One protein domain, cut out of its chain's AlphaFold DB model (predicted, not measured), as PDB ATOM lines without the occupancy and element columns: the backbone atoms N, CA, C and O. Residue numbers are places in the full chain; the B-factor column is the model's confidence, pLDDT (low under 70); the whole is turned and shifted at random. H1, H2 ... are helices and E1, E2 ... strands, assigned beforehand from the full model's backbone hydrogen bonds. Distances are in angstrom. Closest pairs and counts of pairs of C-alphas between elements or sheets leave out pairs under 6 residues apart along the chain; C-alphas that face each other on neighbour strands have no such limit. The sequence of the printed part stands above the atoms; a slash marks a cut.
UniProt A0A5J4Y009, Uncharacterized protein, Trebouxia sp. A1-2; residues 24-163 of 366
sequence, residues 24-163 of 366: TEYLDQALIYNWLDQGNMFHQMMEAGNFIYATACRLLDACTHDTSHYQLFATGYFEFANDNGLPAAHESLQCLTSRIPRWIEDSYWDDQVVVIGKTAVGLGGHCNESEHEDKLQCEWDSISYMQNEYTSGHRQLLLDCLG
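Overview. This is residues 24 to 163 of the 366 residues of an uncharacterized protein of Trebouxia sp. A1-2 (UniProt A0A5J4Y009). A strongly twisted wall of three parallel strands, E2 E1 E3, has the long helix H1 slanting over one face; H2 lies side by side with H1, H4 crosses H2, and H3 packs on H1. The small antiparallel hairpin E4 and E5 lies farthest from the mean of the C-alphas. The 140 printed residues, of mixed class, hold four named helices and five named strands in the order E1 H1 E2 H2 E3 E4 E5 H3 H4. The whole is compact, radius of gyration of the C-alphas 14.8 A, spanning 40 by 33 by 30 A.

Along the chain. Find C-alpha 24 at (43.314, -16.902, -12.891): E1, residues 24 to 33, runs 21.9 A and bends by 89 degrees at residue 28. H1, residues 41 to 60, runs 25.0 A. Next come E2, residues 71 to 74, H2, residues 87 to 96, and E3, residues 112 to 121, 20.1 A, bending at 118. Then find E4, 127 to 129, E5, 136 to 138, H3, 148 to 151, and H4, 154 to 162, ending at (27.054, 9.205, -4.513).

Arrangement. Look at N 25 and O 113, 2.9 A apart, for E1 and E3, and N 31 and O 71, 2.8 A, for E1 and E2. H1 is on this sheet, two layers, helix over strands, at a height over the sheet of 9.5 A. E1, H1, E2 form a strand-helix-strand unit, parallel neighbours with a helix between, its crossover right-handed; E2, H2, E3 form a split one, E1 between its strands, left-handed. H1 and H2 touch at Met 41 and Ala 89, closest C-alphas 5.3 A, a shallow tilt of 11 degrees, the same way. H3 touches residues 50 to 58 of H1 alone, closest C-alphas Tyr 150 and Ala 54, 5.0 A. H4 touches H2, closest C-alphas Cys 161 and Cys 95, 5.3 A, at 71 degrees, only just about perpendicular. In the hairpin E4 and E5, N 128 and O 137 are 3.0 A apart. Each O i to N i+4 pair is within hydrogen-bond range in H4, 13 of 16 in H1 and 5 of 6 in H2; H3 is too short for one.

Size, cuts and confidence. The C-alphas farthest apart, Glu 131 and Gly 163, are 44.3 A apart. The printed part has no cut; the links E2 to H2 and H2 to E3 are long. Look for pLDDT under 70 at residues 35 to 39, 76 to 86 and 122 to 145.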
ATOM      1  N   THR A  24      44.524 -17.090 -12.075       81.25
ATOM      2  CA  THR A  24      43.314 -16.902 -12.891       81.25
ATOM      3  C   THR A  24      42.276 -16.108 -12.103       81.25
ATOM      4  O   THR A  24      41.828 -16.566 -11.051       81.25
ATOM      5  N   GLU A  25      41.879 -14.938 -12.609       86.31
ATOM      6  CA  GLU A  25      40.756 -14.159 -12.081       86.31
ATOM      7  C   GLU A  25      39.508 -14.427 -12.933       86.31
ATOM      8  O   GLU A  25      39.502 -14.219 -14.147       86.31
ATOM      9  N   TYR A  26      38.434 -14.896 -12.296       87.25
ATOM     10  CA  TYR A  26      37.147 -15.109 -12.954       87.25
ATOM     11  C   TYR A  26      36.224 -13.918 -12.710       87.25
ATOM     12  O   TYR A  26      35.931 -13.559 -11.568       87.25
ATOM     13  N   LEU A  27      35.730 -13.337 -13.799       90.81
ATOM     14  CA  LEU A  27      34.768 -12.245 -13.793       90.81
ATOM     15  C   LEU A  27      33.457 -12.723 -14.411       90.81
ATOM     16  O   LEU A  27      33.423 -13.099 -15.582       90.81
ATOM     17  N   ASP A  28      32.360 -12.653 -13.658       91.88
ATOM     18  CA  ASP A  28      31.035 -13.013 -14.180       91.88
ATOM     19  C   ASP A  28      30.656 -12.137 -15.381       91.88
ATOM     20  O   ASP A  28      30.163 -12.628 -16.402       91.88
ATOM     21  N   GLN A  29      30.924 -10.832 -15.269       94.56
ATOM     22  CA  GLN A  29      30.630  -9.843 -16.294       94.56
ATOM     23  C   GLN A  29      31.739  -8.799 -16.416       94.56
ATOM     24  O   GLN A  29      32.301  -8.354 -15.411       94.56
ATOM     25  N   ALA A  30      31.995  -8.346 -17.642       93.12
ATOM     26  CA  ALA A  30      32.832  -7.181 -17.896       93.12
ATOM     27  C   ALA A  30      32.310  -6.336 -19.063       93.12
ATOM     28  O   ALA A  30      31.621  -6.827 -19.957       93.12
ATOM     29  N   LEU A  31      32.678  -5.059 -19.069       90.81
ATOM     30  CA  LEU A  31      32.476  -4.155 -20.192       90.81
ATOM     31  C   LEU A  31      33.834  -3.583 -20.583       90.81
ATOM     32  O   LEU A  31      34.512  -2.982 -19.757       90.81
ATOM     33  N   ILE A  32      34.226  -3.775 -21.839       88.00
ATOM     34  CA  ILE A  32      35.476  -3.260 -22.398       88.00
ATOM     35  C   ILE A  32      35.136  -2.078 -23.296       88.00
ATOM     36  O   ILE A  32      34.406  -2.226 -24.273       88.00
ATOM     37  N   TYR A  33      35.662  -0.900 -22.991       80.75
ATOM     38  CA  TYR A  33      35.317   0.330 -23.691       80.75
ATOM     39  C   TYR A  33      36.567   1.082 -24.154       80.75
ATOM     40  O   TYR A  33      37.607   1.060 -23.491       80.75
ATOM     41  N   ASN A  34      36.460   1.750 -25.306       74.56
ATOM     42  CA  ASN A  34      37.528   2.617 -25.791       74.56
ATOM     43  C   ASN A  34      37.366   4.027 -25.227       74.56
ATOM     44  O   ASN A  34      36.327   4.658 -25.422       74.56
ATOM     45  N   TRP A  35      38.404   4.507 -24.548       67.12
ATOM     46  CA  TRP A  35      38.378   5.778 -23.841       67.12
ATOM     47  C   TRP A  35      38.528   6.950 -24.811       67.12
ATOM     48  O   TRP A  35      39.599   7.162 -25.374       67.12
ATOM     49  N   LEU A  36      37.466   7.739 -24.973       57.84
ATOM     50  CA  LEU A  36      37.461   8.948 -25.795       57.84
ATOM     51  C   LEU A  36      37.531  10.181 -24.867       57.84
ATOM     52  O   LEU A  36      36.601  10.448 -24.119       57.84
ATOM     53  N   ASP A  37      38.666  10.887 -24.881       62.62
ATOM     54  CA  ASP A  37      38.931  12.196 -24.239       62.62
ATOM     55  C   ASP A  37      38.855  12.308 -22.692       62.62
ATOM     56  O   ASP A  37      37.822  12.625 -22.103       62.62
ATOM     57  N   GLN A  38      40.005  12.168 -22.020       62.50
ATOM     58  CA  GLN A  38      40.171  12.312 -20.559       62.50
ATOM     59  C   GLN A  38      40.127  13.752 -20.035       62.50
ATOM     60  O   GLN A  38      39.978  13.967 -18.830       62.50
ATOM     61  N   GLY A  39      40.278  14.749 -20.908       67.44
ATOM     62  CA  GLY A  39      40.466  16.143 -20.504       67.44
ATOM     63  C   GLY A  39      39.168  16.891 -20.205       67.44
ATOM     64  O   GLY A  39      39.213  18.057 -19.800       67.44
ATOM     65  N   ASN A  40      38.009  16.263 -20.422       75.75
ATOM     66  CA  ASN A  40      36.723  16.946 -20.407       75.75
ATOM     67  C   ASN A  40      35.620  16.125 -19.724       75.75
ATOM     68  O   ASN A  40      35.162  15.099 -20.222       75.75
ATOM     69  N   MET A  41      35.129  16.644 -18.596       81.12
ATOM     70  CA  MET A  41      34.080  16.016 -17.786       81.12
ATOM     71  C   MET A  41      32.778  15.776 -18.562       81.12
ATOM     72  O   MET A  41      32.085  14.804 -18.283       81.12
ATOM     73  N   PHE A  42      32.446  16.624 -19.541       82.00
ATOM     74  CA  PHE A  42      31.237  16.446 -20.347       82.00
ATOM     75  C   PHE A  42      31.317  15.193 -21.219       82.00
ATOM     76  O   PHE A  42      30.428  14.350 -21.131       82.00
ATOM     77  N   HIS A  43      32.403  15.022 -21.977       78.06
ATOM     78  CA  HIS A  43      32.608  13.829 -22.806       78.06
ATOM     79  C   HIS A  43      32.637  12.557 -21.946       78.06
ATOM     80  O   HIS A  43      32.048  11.543 -22.312       78.06
ATOM     81  N   GLN A  44      33.219  12.638 -20.747       78.75
ATOM     82  CA  GLN A  44      33.271  11.510 -19.819       78.75
ATOM     83  C   GLN A  44      31.910  11.125 -19.243       78.75
ATOM     84  O   GLN A  44      31.522   9.966 -19.312       78.75
ATOM     85  N   MET A  45      31.164  12.074 -18.684       81.94
ATOM     86  CA  MET A  45      29.928  11.745 -17.972       81.94
ATOM     87  C   MET A  45      28.723  11.635 -18.907       81.94
ATOM     88  O   MET A  45      27.913  10.720 -18.768       81.94
ATOM     89  N   MET A  46      28.587  12.573 -19.847       78.69
ATOM     90  CA  MET A  46      27.374  12.729 -20.654       78.69
ATOM     91  C   MET A  46      27.413  11.974 -21.977       78.69
ATOM     92  O   MET A  46      26.355  11.647 -22.510       78.69
ATOM     93  N   GLU A  47      28.591  11.701 -22.525       77.12
ATOM     94  CA  GLU A  47      28.706  10.950 -23.776       77.12
ATOM     95  C   GLU A  47      29.139   9.514 -23.479       77.12
ATOM     96  O   GLU A  47      28.326   8.594 -23.581       77.12
ATOM     97  N   ALA A  48      30.377   9.322 -23.019       79.19
ATOM     98  CA  ALA A  48      30.930   8.001 -22.737       79.19
ATOM     99  C   ALA A  48      30.200   7.291 -21.586       79.19
ATOM    100  O   ALA A  48      29.784   6.148 -21.746       79.19
ATOM    101  N   GLY A  49      29.993   7.960 -20.449       83.75
ATOM    102  CA  GLY A  49      29.348   7.379 -19.269       83.75
ATOM    103  C   GLY A  49      27.926   6.902 -19.554       83.75
ATOM    104  O   GLY A  49      27.576   5.765 -19.245       83.75
ATOM    105  N   ASN A  50      27.143   7.725 -20.255       82.50
ATOM    106  CA  ASN A  50      25.811   7.359 -20.736       82.50
ATOM    107  C   ASN A  50      25.832   6.138 -21.658       82.50
ATOM    108  O   ASN A  50      24.996   5.243 -21.527       82.50
ATOM    109  N   PHE A  51      26.788   6.085 -22.583       81.75
ATOM    110  CA  PHE A  51      26.924   4.946 -23.476       81.75
ATOM    111  C   PHE A  51      27.300   3.660 -22.724       81.75
ATOM    112  O   PHE A  51      26.714   2.601 -22.966       81.75
ATOM    113  N   ILE A  52      28.261   3.745 -21.799       86.06
ATOM    114  CA  ILE A  52      28.687   2.621 -20.957       86.06
ATOM    115  C   ILE A  52      27.493   2.108 -20.152       86.06
ATOM    116  O   ILE A  52      27.223   0.908 -20.172       86.06
ATOM    117  N   TYR A  53      26.745   3.012 -19.513       89.25
ATOM    118  CA  TYR A  53      25.536   2.679 -18.767       89.25
ATOM    119  C   TYR A  53      24.499   1.970 -19.647       89.25
ATOM    120  O   TYR A  53      24.049   0.876 -19.309       89.25
ATOM    121  N   ALA A  54      24.153   2.541 -20.804       87.00
ATOM    122  CA  ALA A  54      23.148   1.969 -21.699       87.00
ATOM    123  C   ALA A  54      23.551   0.581 -22.216       87.00
ATOM    124  O   ALA A  54      22.731  -0.338 -22.282       87.00
ATOM    125  N   THR A  55      24.834   0.406 -22.532       86.38
ATOM    126  CA  THR A  55      25.404  -0.870 -22.975       86.38
ATOM    127  C   THR A  55      25.358  -1.914 -21.862       86.38
ATOM    128  O   THR A  55      24.917  -3.040 -22.099       86.38
ATOM    129  N   ALA A  56      25.767  -1.551 -20.644       90.25
ATOM    130  CA  ALA A  56      25.709  -2.432 -19.484       90.25
ATOM    131  C   ALA A  56      24.262  -2.822 -19.154       90.25
ATOM    132  O   ALA A  56      23.957  -4.004 -18.999       90.25
ATOM    133  N   CYS A  57      23.350  -1.854 -19.157       89.94
ATOM    134  CA  CYS A  57      21.936  -2.092 -18.923       89.94
ATOM    135  C   CYS A  57      21.344  -3.048 -19.967       89.94
ATOM    136  O   CYS A  57      20.739  -4.057 -19.616       89.94
ATOM    137  N   ARG A  58      21.588  -2.801 -21.260       87.94
ATOM    138  CA  ARG A  58      21.025  -3.617 -22.342       87.94
ATOM    139  C   ARG A  58      21.632  -5.011 -22.447       87.94
ATOM    140  O   ARG A  58      20.912  -5.966 -22.751       87.94
ATOM    141  N   LEU A  59      22.958  -5.103 -22.386       88.06
ATOM    142  CA  LEU A  59      23.691  -6.312 -22.763       88.06
ATOM    143  C   LEU A  59      24.117  -7.129 -21.556       88.06
ATOM    144  O   LEU A  59      24.253  -8.341 -21.692       88.06
ATOM    145  N   LEU A  60      24.316  -6.504 -20.397       90.69
ATOM    146  CA  LEU A  60      24.730  -7.172 -19.163       90.69
ATOM    147  C   LEU A  60      23.599  -7.250 -18.127       90.69
ATOM    148  O   LEU A  60      23.777  -7.932 -17.124       90.69
ATOM    149  N   ASP A  61      22.438  -6.641 -18.393       90.38
ATOM    150  CA  ASP A  61      21.306  -6.546 -17.458       90.38
ATOM    151  C   ASP A  61      21.668  -5.751 -16.175       90.38
ATOM    152  O   ASP A  61      21.079  -5.920 -15.107       90.38
ATOM    153  N   ALA A  62      22.649  -4.846 -16.297       92.12
ATOM    154  CA  ALA A  62      23.228  -4.040 -15.224       92.12
ATOM    155  C   ALA A  62      22.751  -2.574 -15.305       92.12
ATOM    156  O   ALA A  62      23.485  -1.683 -15.726       92.12
ATOM    157  N   CYS A  63      21.477  -2.343 -14.976       89.69
ATOM    158  CA  CYS A  63      20.820  -1.030 -15.083       89.69
ATOM    159  C   CYS A  63      20.749  -0.238 -13.764       89.69
ATOM    160  O   CYS A  63      20.243   0.878 -13.749       89.69
ATOM    161  N   THR A  64      21.153  -0.807 -12.630       88.50
ATOM    162  CA  THR A  64      20.963  -0.183 -11.310       88.50
ATOM    163  C   THR A  64      22.223  -0.313 -10.480       88.50
ATOM    164  O   THR A  64      23.021  -1.214 -10.722       88.50
ATOM    165  N   HIS A  65      22.379   0.535  -9.463       85.00
ATOM    166  CA  HIS A  65      23.508   0.428  -8.538       85.00
ATOM    167  C   HIS A  65      23.643  -0.989  -7.936       85.00
ATOM    168  O   HIS A  65      24.748  -1.515  -7.835       85.00
ATOM    169  N   ASP A  66      22.518  -1.647  -7.636       85.88
ATOM    170  CA  ASP A  66      22.479  -2.996  -7.055       85.88
ATOM    171  C   ASP A  66      22.746  -4.128  -8.061       85.88
ATOM    172  O   ASP A  66      22.941  -5.270  -7.655       85.88
ATOM    173  N   THR A  67      22.715  -3.856  -9.368       87.06
ATOM    174  CA  THR A  67      22.991  -4.864 -10.411       87.06
ATOM    175  C   THR A  67      24.300  -4.616 -11.153       87.06
ATOM    176  O   THR A  67      24.815  -5.512 -11.823       87.06
ATOM    177  N   SER A  68      24.880  -3.427 -11.014       89.62
ATOM    178  CA  SER A  68      26.121  -3.031 -11.669       89.62
ATOM    179  C   SER A  68      27.365  -3.547 -10.940       89.62
ATOM    180  O   SER A  68      28.095  -2.795 -10.302       89.62
ATOM    181  N   HIS A  69      27.637  -4.848 -11.070       90.44
ATOM    182  CA  HIS A  69      28.812  -5.517 -10.482       90.44
ATOM    183  C   HIS A  69      29.881  -5.942 -11.508       90.44
ATOM    184  O   HIS A  69      30.811  -6.691 -11.181       90.44
ATOM    185  N   TYR A  70      29.750  -5.487 -12.756       93.31
ATOM    186  CA  TYR A  70      30.636  -5.842 -13.867       93.31
ATOM    187  C   TYR A  70      31.999  -5.144 -13.769       93.31
ATOM    188  O   TYR A  70      32.100  -4.011 -13.315       93.31
ATOM    189  N   GLN A  71      33.077  -5.771 -14.236       93.06
ATOM    190  CA  GLN A  71      34.364  -5.079 -14.344       93.06
ATOM    191  C   GLN A  71      34.348  -4.117 -15.538       93.06
ATOM    192  O   GLN A  71      34.105  -4.540 -16.666       93.06
ATOM    193  N   LEU A  72      34.625  -2.832 -15.312       90.38
ATOM    194  CA  LEU A  72      34.816  -1.865 -16.394       90.38
ATOM    195  C   LEU A  72      36.297  -1.831 -16.794       90.38
ATOM    196  O   LEU A  72      37.162  -1.549 -15.960       90.38
ATOM    197  N   PHE A  73      36.572  -2.118 -18.062       87.81
ATOM    198  CA  PHE A  73      37.895  -2.079 -18.669       87.81
ATOM    199  C   PHE A  73      37.991  -0.944 -19.687       87.81
ATOM    200  O   PHE A  73      37.150  -0.824 -20.577       87.81
ATOM    201  N   ALA A  74      39.044  -0.144 -19.586       81.94
ATOM    202  CA  ALA A  74      39.404   0.880 -20.554       81.94
ATOM    203  C   ALA A  74      40.506   0.366 -21.484       81.94
ATOM    204  O   ALA A  74      41.489  -0.192 -21.002       81.94
ATOM    205  N   THR A  75      40.380   0.585 -22.795       77.12
ATOM    206  CA  THR A  75      41.439   0.238 -23.763       77.12
ATOM    207  C   THR A  75      42.369   1.403 -24.110       77.12
ATOM    208  O   THR A  75      43.467   1.172 -24.599       77.12
ATOM    209  N   GLY A  76      41.961   2.650 -23.856       69.38
ATOM    210  CA  GLY A  76      42.852   3.814 -23.938       69.38
ATOM    211  C   GLY A  76      43.649   3.977 -22.642       69.38
ATOM    212  O   GLY A  76      43.097   3.704 -21.576       69.38
ATOM    213  N   TYR A  77      44.920   4.403 -22.733       57.78
ATOM    214  CA  TYR A  77      45.796   4.625 -21.571       57.78
ATOM    215  C   TYR A  77      45.090   5.456 -20.511       57.78
ATOM    216  O   TYR A  77      44.742   6.596 -20.796       57.78
ATOM    217  N   PHE A  78      44.880   4.906 -19.317       58.41
ATOM    218  CA  PHE A  78      44.119   5.545 -18.248       58.41
ATOM    219  C   PHE A  78      44.891   5.473 -16.931       58.41
ATOM    220  O   PHE A  78      44.986   4.418 -16.307       58.41
ATOM    221  N   GLU A  79      45.430   6.609 -16.487       54.03
ATOM    222  CA  GLU A  79      46.011   6.732 -15.150       54.03
ATOM    223  C   GLU A  79      44.941   7.196 -14.160       54.03
ATOM    224  O   GLU A  79      44.750   8.392 -13.944       54.03
ATOM    225  N   PHE A  80      44.289   6.244 -13.485       51.81
ATOM    226  CA  PHE A  80      43.395   6.545 -12.355       51.81
ATOM    227  C   PHE A  80      44.091   7.404 -11.281       51.81
ATOM    228  O   PHE A  80      43.450   8.195 -10.592       51.81
ATOM    229  N   ALA A  81      45.410   7.224 -11.144       40.62
ATOM    230  CA  ALA A  81      46.254   7.821 -10.113       40.62
ATOM    231  C   ALA A  81      46.893   9.167 -10.501       40.62
ATOM    232  O   ALA A  81      47.620   9.736  -9.688       40.62
ATOM    233  N   ASN A  82      46.667   9.679 -11.716       44.31
ATOM    234  CA  ASN A  82      47.208  10.975 -12.114       44.31
ATOM    235  C   ASN A  82      46.182  12.083 -11.856       44.31
ATOM    236  O   ASN A  82      45.137  12.137 -12.504       44.31
ATOM    237  N   ASP A  83      46.518  13.003 -10.949       42.44
ATOM    238  CA  ASP A  83      45.754  14.215 -10.602       42.44
ATOM    239  C   ASP A  83      45.493  15.161 -11.800       42.44
ATOM    240  O   ASP A  83      44.808  16.178 -11.663       42.44
ATOM    241  N   ASN A  84      46.037  14.858 -12.985       43.28
ATOM    242  CA  ASN A  84      45.680  15.524 -14.237       43.28
ATOM    243  C   ASN A  84      44.297  15.106 -14.776       43.28
ATOM    244  O   ASN A  84      43.711  15.856 -15.560       43.28
ATOM    245  N   GLY A  85      43.774  13.940 -14.375       50.56
ATOM    246  CA  GLY A  85      42.400  13.526 -14.659       50.56
ATOM    247  C   GLY A  85      41.419  14.339 -13.820       50.56
ATOM    248  O   GLY A  85      41.666  14.595 -12.645       50.56
ATOM    249  N   LEU A  86      40.309  14.790 -14.409       66.75
ATOM    250  CA  LEU A  86      39.274  15.523 -13.671       66.75
ATOM    251  C   LEU A  86      38.676  14.577 -12.608       66.75
ATOM    252  O   LEU A  86      37.943  13.667 -12.994       66.75
ATOM    253  N   PRO A  87      38.920  14.763 -11.292       77.00
ATOM    254  CA  PRO A  87      38.564  13.753 -10.286       77.00
ATOM    255  C   PRO A  87      37.073  13.407 -10.284       77.00
ATOM    256  O   PRO A  87      36.690  12.248 -10.181       77.00
ATOM    257  N   ALA A  88      36.228  14.409 -10.531       80.75
ATOM    258  CA  ALA A  88      34.788  14.226 -10.666       80.75
ATOM    259  C   ALA A  88      34.390  13.319 -11.852       80.75
ATOM    260  O   ALA A  88      33.420  12.574 -11.751       80.75
ATOM    261  N   ALA A  89      35.145  13.327 -12.956       78.88
ATOM    262  CA  ALA A  89      34.927  12.402 -14.066       78.88
ATOM    263  C   ALA A  89      35.280  10.958 -13.666       78.88
ATOM    264  O   ALA A  89      34.532  10.034 -13.979       78.88
ATOM    265  N   HIS A  90      36.369  10.756 -12.919       78.94
ATOM    266  CA  HIS A  90      36.735   9.432 -12.404       78.94
ATOM    267  C   HIS A  90      35.696   8.893 -11.413       78.94
ATOM    268  O   HIS A  90      35.287   7.739 -11.533       78.94
ATOM    269  N   GLU A  91      35.219   9.730 -10.486       86.56
ATOM    270  CA  GLU A  91      34.135   9.372  -9.559       86.56
ATOM    271  C   GLU A  91      32.872   8.934 -10.320       86.56
ATOM    272  O   GLU A  91      32.222   7.966  -9.936       86.56
ATOM    273  N   SER A  92      32.553   9.587 -11.444       87.44
ATOM    274  CA  SER A  92      31.367   9.237 -12.236       87.44
ATOM    275  C   SER A  92      31.433   7.817 -12.806       87.44
ATOM    276  O   SER A  92      30.435   7.102 -12.818       87.44
ATOM    277  N   LEU A  93      32.623   7.375 -13.216       84.12
ATOM    278  CA  LEU A  93      32.837   6.035 -13.757       84.12
ATOM    279  C   LEU A  93      32.862   4.974 -12.663       84.12
ATOM    280  O   LEU A  93      32.385   3.866 -12.890       84.12
ATOM    281  N   GLN A  94      33.361   5.316 -11.472       86.94
ATOM    282  CA  GLN A  94      33.221   4.452 -10.296       86.94
ATOM    283  C   GLN A  94      31.759   4.249  -9.913       86.94
ATOM    284  O   GLN A  94      31.428   3.236  -9.321       86.94
ATOM    285  N   CYS A  95      30.870   5.175 -10.265       90.81
ATOM    286  CA  CYS A  95      29.451   4.981 -10.023       90.81
ATOM    287  C   CYS A  95      28.770   4.046 -11.020       90.81
ATOM    288  O   CYS A  95      27.721   3.497 -10.695       90.81
ATOM    289  N   LEU A  96      29.362   3.812 -12.194       90.38
ATOM    290  CA  LEU A  96      28.811   2.888 -13.188       90.38
ATOM    291  C   LEU A  96      28.890   1.425 -12.753       90.38
ATOM    292  O   LEU A  96      28.115   0.611 -13.243       90.38
ATOM    293  N   THR A  97      29.812   1.086 -11.850       90.75
ATOM    294  CA  THR A  97      29.996  -0.276 -11.349       90.75
ATOM    295  C   THR A  97      30.571  -0.291  -9.938       90.75
ATOM    296  O   THR A  97      31.428   0.510  -9.595       90.75
ATOM    297  N   SER A  98      30.193  -1.277  -9.124       86.06
ATOM    298  CA  SER A  98      30.765  -1.492  -7.793       86.06
ATOM    299  C   SER A  98      32.245  -1.924  -7.798       86.06
ATOM    300  O   SER A  98      32.816  -2.148  -6.729       86.06
ATOM    301  N   ARG A  99      32.863  -2.123  -8.971       87.56
ATOM    302  CA  ARG A  99      34.287  -2.465  -9.129       87.56
ATOM    303  C   ARG A  99      35.086  -1.251  -9.591       87.56
ATOM    304  O   ARG A  99      34.602  -0.438 -10.365       87.56
ATOM    305  N   ILE A 100      36.349  -1.159  -9.175       85.50
ATOM    306  CA  ILE A 100      37.250  -0.093  -9.637       85.50
ATOM    307  C   ILE A 100      37.450  -0.244 -11.157       85.50
ATOM    308  O   ILE A 100      37.897  -1.315 -11.580       85.50
ATOM    309  N   PRO A 101      37.146   0.777 -11.984       86.75
ATOM    310  CA  PRO A 101      37.462   0.736 -13.409       86.75
ATOM    311  C   PRO A 101      38.972   0.621 -13.632       86.75
ATOM    312  O   PRO A 101      39.755   1.272 -12.943       86.75
ATOM    313  N   ARG A 102      39.389  -0.210 -14.587       84.94
ATOM    314  CA  ARG A 102      40.799  -0.572 -14.798       84.94
ATOM    315  C   ARG A 102      41.207  -0.360 -16.242       84.94
ATOM    316  O   ARG A 102      40.421  -0.607 -17.155       84.94
ATOM    317  N   TRP A 103      42.447   0.052 -16.454       83.94
ATOM    318  CA  TRP A 103      43.063  -0.046 -17.771       83.94
ATOM    319  C   TRP A 103      43.430  -1.508 -18.046       83.94
ATOM    320  O   TRP A 103      43.793  -2.239 -17.123       83.94
ATOM    321  N   ILE A 104      43.289  -1.953 -19.293       81.44
ATOM    322  CA  ILE A 104      43.594  -3.342 -19.675       81.44
ATOM    323  C   ILE A 104      45.084  -3.689 -19.567       81.44
ATOM    324  O   ILE A 104      45.401  -4.858 -19.398       81.44
ATOM    325  N   GLU A 105      45.978  -2.697 -19.632       78.75
ATOM    326  CA  GLU A 105      47.430  -2.887 -19.467       78.75
ATOM    327  C   GLU A 105      47.920  -2.398 -18.085       78.75
ATOM    328  O   GLU A 105      49.099  -2.115 -17.893       78.75
ATOM    329  N   ASP A 106      47.017  -2.246 -17.103       79.81
ATOM    330  CA  ASP A 106      47.405  -1.982 -15.711       79.81
ATOM    331  C   ASP A 106      48.288  -3.132 -15.194       79.81
ATOM    332  O   ASP A 106      47.904  -4.295 -15.286       79.81
ATOM    333  N   SER A 107      49.434  -2.800 -14.590       83.44
ATOM    334  CA  SER A 107      50.366  -3.761 -13.969       83.44
ATOM    335  C   SER A 107      49.717  -4.716 -12.958       83.44
ATOM    336  O   SER A 107      50.250  -5.783 -12.667       83.44
ATOM    337  N   TYR A 108      48.537  -4.364 -12.427       83.19
ATOM    338  CA  TYR A 108      47.696  -5.275 -11.648       83.19
ATOM    339  C   TYR A 108      47.445  -6.621 -12.365       83.19
ATOM    340  O   TYR A 108      47.250  -7.635 -11.691       83.19
ATOM    341  N   TRP A 109      47.483  -6.642 -13.702       81.44
ATOM    342  CA  TRP A 109      47.220  -7.809 -14.546       81.44
ATOM    343  C   TRP A 109      48.465  -8.595 -14.984       81.44
ATOM    344  O   TRP A 109      48.288  -9.656 -15.574       81.44
ATOM    345  N   ASP A 110      49.690  -8.128 -14.711       82.56
ATOM    346  CA  ASP A 110      50.925  -8.661 -15.330       82.56
ATOM    347  C   ASP A 110      51.135 -10.178 -15.121       82.56
ATOM    348  O   ASP A 110      51.689 -10.850 -15.989       82.56
ATOM    349  N   ASP A 111      50.628 -10.733 -14.014       80.38
ATOM    350  CA  ASP A 111      50.706 -12.162 -13.671       80.38
ATOM    351  C   ASP A 111      49.323 -12.851 -13.650       80.38
ATOM    352  O   ASP A 111      49.131 -13.889 -13.000       80.38
ATOM    353  N   GLN A 112      48.326 -12.260 -14.317       80.38
ATOM    354  CA  GLN A 112      46.941 -12.722 -14.280       80.38
ATOM    355  C   GLN A 112      46.390 -13.111 -15.653       80.38
ATOM    356  O   GLN A 112      46.530 -12.401 -16.645       80.38
ATOM    357  N   VAL A 113      45.644 -14.213 -15.681       81.06
ATOM    358  CA  VAL A 113      44.718 -14.538 -16.767       81.06
ATOM    359  C   VAL A 113      43.309 -14.193 -16.310       81.06
ATOM    360  O   VAL A 113      42.786 -14.787 -15.368       81.06
ATOM    361  N   VAL A 114      42.671 -13.255 -17.004       85.19
ATOM    362  CA  VAL A 114      41.290 -12.862 -16.719       85.19
ATOM    363  C   VAL A 114      40.335 -13.650 -17.612       85.19
ATOM    364  O   VAL A 114      40.362 -13.528 -18.837       85.19
ATOM    365  N   VAL A 115      39.460 -14.448 -17.001       84.69
ATOM    366  CA  VAL A 115      38.402 -15.188 -17.698       84.69
ATOM    367  C   VAL A 115      37.070 -14.489 -17.459       84.69
ATOM    368  O   VAL A 115      36.615 -14.372 -16.323       84.69
ATOM    369  N   ILE A 116      36.427 -14.041 -18.538       89.12
ATOM    370  CA  ILE A 116      35.177 -13.276 -18.478       89.12
ATOM    371  C   ILE A 116      34.014 -14.150 -18.954       89.12
ATOM    372  O   ILE A 116      34.022 -14.626 -20.089       89.12
ATOM    373  N   GLY A 117      32.997 -14.334 -18.108       87.31
ATOM    374  CA  GLY A 117      31.807 -15.130 -18.424       87.31
ATOM    375  C   GLY A 117      30.915 -14.481 -19.487       87.31
ATOM    376  O   GLY A 117      30.571 -15.113 -20.487       87.31
ATOM    377  N   LYS A 118      30.553 -13.208 -19.293       89.88
ATOM    378  CA  LYS A 118      29.759 -12.399 -20.234       89.88
ATOM    379  C   LYS A 118      30.441 -11.051 -20.455       89.88
ATOM    380  O   LYS A 118      30.817 -10.385 -19.496       89.88
ATOM    381  N   THR A 119      30.588 -10.625 -21.706       89.56
ATOM    382  CA  THR A 119      31.259  -9.357 -22.020       89.56
ATOM    383  C   THR A 119      30.525  -8.547 -23.078       89.56
ATOM    384  O   THR A 119      29.850  -9.108 -23.944       89.56
ATOM    385  N   ALA A 120      30.680  -7.228 -23.010       85.50
ATOM    386  CA  ALA A 120      30.329  -6.286 -24.065       85.50
ATOM    387  C   ALA A 120      31.566  -5.450 -24.421       85.50
ATOM    388  O   ALA A 120      32.332  -5.072 -23.534       85.50
ATOM    389  N   VAL A 121      31.772  -5.171 -25.711       78.88
ATOM    390  CA  VAL A 121      32.979  -4.491 -26.204       78.88
ATOM    391  C   VAL A 121      32.633  -3.316 -27.116       78.88
ATOM    392  O   VAL A 121      31.945  -3.486 -28.123       78.88
ATOM    393  N   GLY A 122      33.234  -2.162 -26.829       67.94
ATOM    394  CA  GLY A 122      33.283  -0.993 -27.702       67.94
ATOM    395  C   GLY A 122      31.967  -0.224 -27.811       67.94
ATOM    396  O   GLY A 122      31.018  -0.476 -27.078       67.94
ATOM    397  N   LEU A 123      31.934   0.722 -28.757       58.97
ATOM    398  CA  LEU A 123      30.778   1.588 -29.033       58.97
ATOM    399  C   LEU A 123      29.748   0.965 -30.005       58.97
ATOM    400  O   LEU A 123      28.807   1.619 -30.448       58.97
ATOM    401  N   GLY A 124      29.936  -0.308 -30.374       51.50
ATOM    402  CA  GLY A 124      29.255  -0.929 -31.513       51.50
ATOM    403  C   GLY A 124      29.737  -0.386 -32.870       51.50
ATOM    404  O   GLY A 124      30.471   0.593 -32.950       51.50
ATOM    405  N   GLY A 125      29.333  -1.032 -33.969       49.34
ATOM    406  CA  GLY A 125      29.721  -0.661 -35.344       49.34
ATOM    407  C   GLY A 125      29.020   0.584 -35.910       49.34
ATOM    408  O   GLY A 125      28.897   0.701 -37.122       49.34
ATOM    409  N   HIS A 126      28.507   1.467 -35.049       54.41
ATOM    410  CA  HIS A 126      27.720   2.654 -35.421       54.41
ATOM    411  C   HIS A 126      28.533   3.956 -35.387       54.41
ATOM    412  O   HIS A 126      28.002   5.040 -35.626       54.41
ATOM    413  N   CYS A 127      29.822   3.838 -35.077       55.78
ATOM    414  CA  CYS A 127      30.785   4.914 -35.168       55.78
ATOM    415  C   CYS A 127      31.714   4.637 -36.343       55.78
ATOM    416  O   CYS A 127      32.447   3.648 -36.323       55.78
ATOM    417  N   ASN A 128      31.682   5.508 -37.347       53.00
ATOM    418  CA  ASN A 128      32.627   5.457 -38.452       53.00
ATOM    419  C   ASN A 128      33.785   6.419 -38.166       53.00
ATOM    420  O   ASN A 128      33.581   7.533 -37.674       53.00
ATOM    421  N   GLU A 129      35.003   5.993 -38.495       50.84
ATOM    422  CA  GLU A 129      36.108   6.928 -38.696       50.84
ATOM    423  C   GLU A 129      35.728   7.801 -39.898       50.84
ATOM    424  O   GLU A 129      35.500   7.283 -40.993       50.84
ATOM    425  N   SER A 130      35.553   9.110 -39.699       46.44
ATOM    426  CA  SER A 130      35.279   9.989 -40.834       46.44
ATOM    427  C   SER A 130      36.533  10.134 -41.693       46.44
ATOM    428  O   SER A 130      37.628  10.292 -41.161       46.44
ATOM    429  N   GLU A 131      36.371  10.177 -43.019       42.03
ATOM    430  CA  GLU A 131      37.463  10.387 -43.991       42.03
ATOM    431  C   GLU A 131      38.210  11.732 -43.815       42.03
ATOM    432  O   GLU A 131      39.242  11.968 -44.445       42.03
ATOM    433  N   HIS A 132      37.716  12.612 -42.941       41.56
ATOM    434  CA  HIS A 132      38.335  13.876 -42.563       41.56
ATOM    435  C   HIS A 132      38.747  13.840 -41.083       41.56
ATOM    436  O   HIS A 132      37.895  13.974 -40.215       41.56
ATOM    437  N   GLU A 133      40.045  13.631 -40.843       40.78
ATOM    438  CA  GLU A 133      40.836  13.965 -39.641       40.78
ATOM    439  C   GLU A 133      40.165  13.762 -38.250       40.78
ATOM    440  O   GLU A 133      39.293  14.514 -37.818       40.78
ATOM    441  N   ASP A 134      40.672  12.772 -37.504       41.66
ATOM    442  CA  ASP A 134      40.681  12.653 -36.031       41.66
ATOM    443  C   ASP A 134      39.351  12.689 -35.252       41.66
ATOM    444  O   ASP A 134      39.359  12.768 -34.020       41.66
ATOM    445  N   LYS A 135      38.191  12.590 -35.910       45.69
ATOM    446  CA  LYS A 135      36.888  12.577 -35.224       45.69
ATOM    447  C   LYS A 135      36.102  11.305 -35.525       45.69
ATOM    448  O   LYS A 135      35.711  11.048 -36.659       45.69
ATOM    449  N   LEU A 136      35.815  10.520 -34.481       50.53
ATOM    450  CA  LEU A 136      34.795   9.472 -34.555       50.53
ATOM    451  C   LEU A 136      33.434  10.142 -34.794       50.53
ATOM    452  O   LEU A 136      32.956  10.894 -33.943       50.53
ATOM    453  N   GLN A 137      32.793   9.853 -35.926       55.09
ATOM    454  CA  GLN A 137      31.388  10.196 -36.135       55.09
ATOM    455  C   GLN A 137      30.533   9.014 -35.699       55.09
ATOM    456  O   GLN A 137      30.374   8.028 -36.417       55.09
ATOM    457  N   CYS A 138      30.002   9.121 -34.489       57.16
ATOM    458  CA  CYS A 138      29.014   8.198 -33.964       57.16
ATOM    459  C   CYS A 138      27.616   8.739 -34.251       57.16
ATOM    460  O   CYS A 138      27.232   9.793 -33.738       57.16
ATOM    461  N   GLU A 139      26.825   8.002 -35.024       63.66
ATOM    462  CA  GLU A 139      25.388   8.255 -35.111       63.66
ATOM    463  C   GLU A 139      24.712   7.683 -33.861       63.66
ATOM    464  O   GLU A 139      24.035   6.662 -33.907       63.66
ATOM    465  N   TRP A 140      24.903   8.328 -32.708       62.09
ATOM    466  CA  TRP A 140      24.374   7.850 -31.422       62.09
ATOM    467  C   TRP A 140      22.865   7.569 -31.452       62.09
ATOM    468  O   TRP A 140      22.377   6.698 -30.737       62.09
ATOM    469  N   ASP A 141      22.130   8.288 -32.302       59.56
ATOM    470  CA  ASP A 141      20.686   8.139 -32.476       59.56
ATOM    471  C   ASP A 141      20.284   6.871 -33.243       59.56
ATOM    472  O   ASP A 141      19.146   6.423 -33.112       59.56
ATOM    473  N   SER A 142      21.194   6.273 -34.019       61.81
ATOM    474  CA  SER A 142      20.945   5.020 -34.743       61.81
ATOM    475  C   SER A 142      21.234   3.777 -33.894       61.81
ATOM    476  O   SER A 142      20.873   2.660 -34.277       61.81
ATOM    477  N   ILE A 143      21.816   3.957 -32.702       67.50
ATOM    478  CA  ILE A 143      22.095   2.880 -31.754       67.50
ATOM    479  C   ILE A 143      20.809   2.529 -31.001       67.50
ATOM    480  O   ILE A 143      20.314   3.295 -30.176       67.50
ATOM    481  N   SER A 144      20.272   1.333 -31.256       65.56
ATOM    482  CA  SER A 144      18.969   0.895 -30.730       65.56
ATOM    483  C   SER A 144      18.869   0.883 -29.203       65.56
ATOM    484  O   SER A 144      17.773   1.019 -28.672       65.56
ATOM    485  N   TYR A 145      19.988   0.761 -28.490       67.12
ATOM    486  CA  TYR A 145      20.022   0.801 -27.029       67.12
ATOM    487  C   TYR A 145      20.372   2.176 -26.443       67.12
ATOM    488  O   TYR A 145      20.384   2.322 -25.232       67.12
ATOM    489  N   MET A 146      20.552   3.217 -27.261       73.00
ATOM    490  CA  MET A 146      20.581   4.618 -26.803       73.00
ATOM    491  C   MET A 146      19.167   5.225 -26.732       73.00
ATOM    492  O   MET A 146      18.970   6.435 -26.875       73.00
ATOM    493  N   GLN A 147      18.161   4.373 -26.539       73.25
ATOM    494  CA  GLN A 147      16.772   4.754 -26.311       73.25
ATOM    495  C   GLN A 147      16.530   5.025 -24.822       73.25
ATOM    496  O   GLN A 147      17.264   4.539 -23.958       73.25
ATOM    497  N   ASN A 148      15.479   5.794 -24.525       77.31
ATOM    498  CA  ASN A 148      15.126   6.215 -23.164       77.31
ATOM    499  C   ASN A 148      14.999   5.011 -22.198       77.31
ATOM    500  O   ASN A 148      15.458   5.082 -21.058       77.31
ATOM    501  N   GLU A 149      14.509   3.862 -22.682       81.06
ATOM    502  CA  GLU A 149      14.365   2.636 -21.880       81.06
ATOM    503  C   GLU A 149      15.678   2.122 -21.254       81.06
ATOM    504  O   GLU A 149      15.635   1.557 -20.164       81.06
ATOM    505  N   TYR A 150      16.842   2.371 -21.872       81.62
ATOM    506  CA  TYR A 150      18.152   1.967 -21.332       81.62
ATOM    507  C   TYR A 150      18.999   3.134 -20.827       81.62
ATOM    508  O   TYR A 150      20.124   2.912 -20.399       81.62
ATOM    509  N   THR A 151      18.510   4.372 -20.896       82.25
ATOM    510  CA  THR A 151      19.298   5.574 -20.552       82.25
ATOM    511  C   THR A 151      18.694   6.378 -19.401       82.25
ATOM    512  O   THR A 151      19.436   7.010 -18.653       82.25
ATOM    513  N   SER A 152      17.381   6.290 -19.174       84.38
ATOM    514  CA  SER A 152      16.668   7.025 -18.112       84.38
ATOM    515  C   SER A 152      17.141   6.715 -16.688       84.38
ATOM    516  O   SER A 152      17.113   7.588 -15.823       84.38
ATOM    517  N   GLY A 153      17.618   5.495 -16.425       87.94
ATOM    518  CA  GLY A 153      18.104   5.111 -15.094       87.94
ATOM    519  C   GLY A 153      19.505   5.630 -14.738       87.94
ATOM    520  O   GLY A 153      19.881   5.573 -13.568       87.94
ATOM    521  N   HIS A 154      20.268   6.188 -15.691       88.94
ATOM    522  CA  HIS A 154      21.660   6.590 -15.448       88.94
ATOM    523  C   HIS A 154      21.775   7.650 -14.347       88.94
ATOM    524  O   HIS A 154      22.592   7.525 -13.435       88.94
ATOM    525  N   ARG A 155      20.898   8.663 -14.387       87.81
ATOM    526  CA  ARG A 155      20.814   9.696 -13.348       87.81
ATOM    527  C   ARG A 155      20.627   9.075 -11.966       87.81
ATOM    528  O   ARG A 155      21.329   9.452 -11.033       87.81
ATOM    529  N   GLN A 156      19.679   8.145 -11.839       87.81
ATOM    530  CA  GLN A 156      19.365   7.526 -10.555       87.81
ATOM    531  C   GLN A 156      20.548   6.703 -10.037       87.81
ATOM    532  O   GLN A 156      20.921   6.853  -8.881       87.81
ATOM    533  N   LEU A 157      21.196   5.929 -10.910       91.06
ATOM    534  CA  LEU A 157      22.390   5.164 -10.558       91.06
ATOM    535  C   LEU A 157      23.515   6.061 -10.010       91.06
ATOM    536  O   LEU A 157      24.133   5.719  -9.002       91.06
ATOM    537  N   LEU A 158      23.759   7.225 -10.624       90.62
ATOM    538  CA  LEU A 158      24.764   8.169 -10.125       90.62
ATOM    539  C   LEU A 158      24.373   8.763  -8.766       90.62
ATOM    540  O   LEU A 158      25.218   8.867  -7.880       90.62
ATOM    541  N   LEU A 159      23.107   9.146  -8.586       89.50
ATOM    542  CA  LEU A 159      22.615   9.678  -7.311       89.50
ATOM    543  C   LEU A 159      22.733   8.644  -6.182       89.50
ATOM    544  O   LEU A 159      23.227   8.982  -5.102       89.50
ATOM    545  N   ASP A 160      22.352   7.395  -6.454       90.31
ATOM    546  CA  ASP A 160      22.425   6.281  -5.504       90.31
ATOM    547  C   ASP A 160      23.876   5.998  -5.096       90.31
ATOM    548  O   ASP A 160      24.185   5.975  -3.903       90.31
ATOM    549  N   CYS A 161      24.782   5.880  -6.073       92.06
ATOM    550  CA  CYS A 161      26.214   5.692  -5.830       92.06
ATOM    551  C   CYS A 161      26.811   6.793  -4.943       92.06
ATOM    552  O   CYS A 161      27.530   6.523  -3.979       92.06
ATOM    553  N   LEU A 162      26.509   8.060  -5.248       92.12
ATOM    554  CA  LEU A 162      27.054   9.205  -4.513       92.12
ATOM    555  C   LEU A 162      26.393   9.379  -3.130       92.12
ATOM    556  O   LEU A 162      26.840  10.194  -2.307       92.12
ATOM    557  N   GLY A 163      25.322   8.626  -2.855       90.75
ATOM    558  CA  GLY A 163      24.483   8.794  -1.676       90.75
ATOM    559  C   GLY A 163      23.849  10.183  -1.625       90.75
ATOM    560  O   GLY A 163      23.678  10.746  -0.540       90.75
TER     561      GLY A 163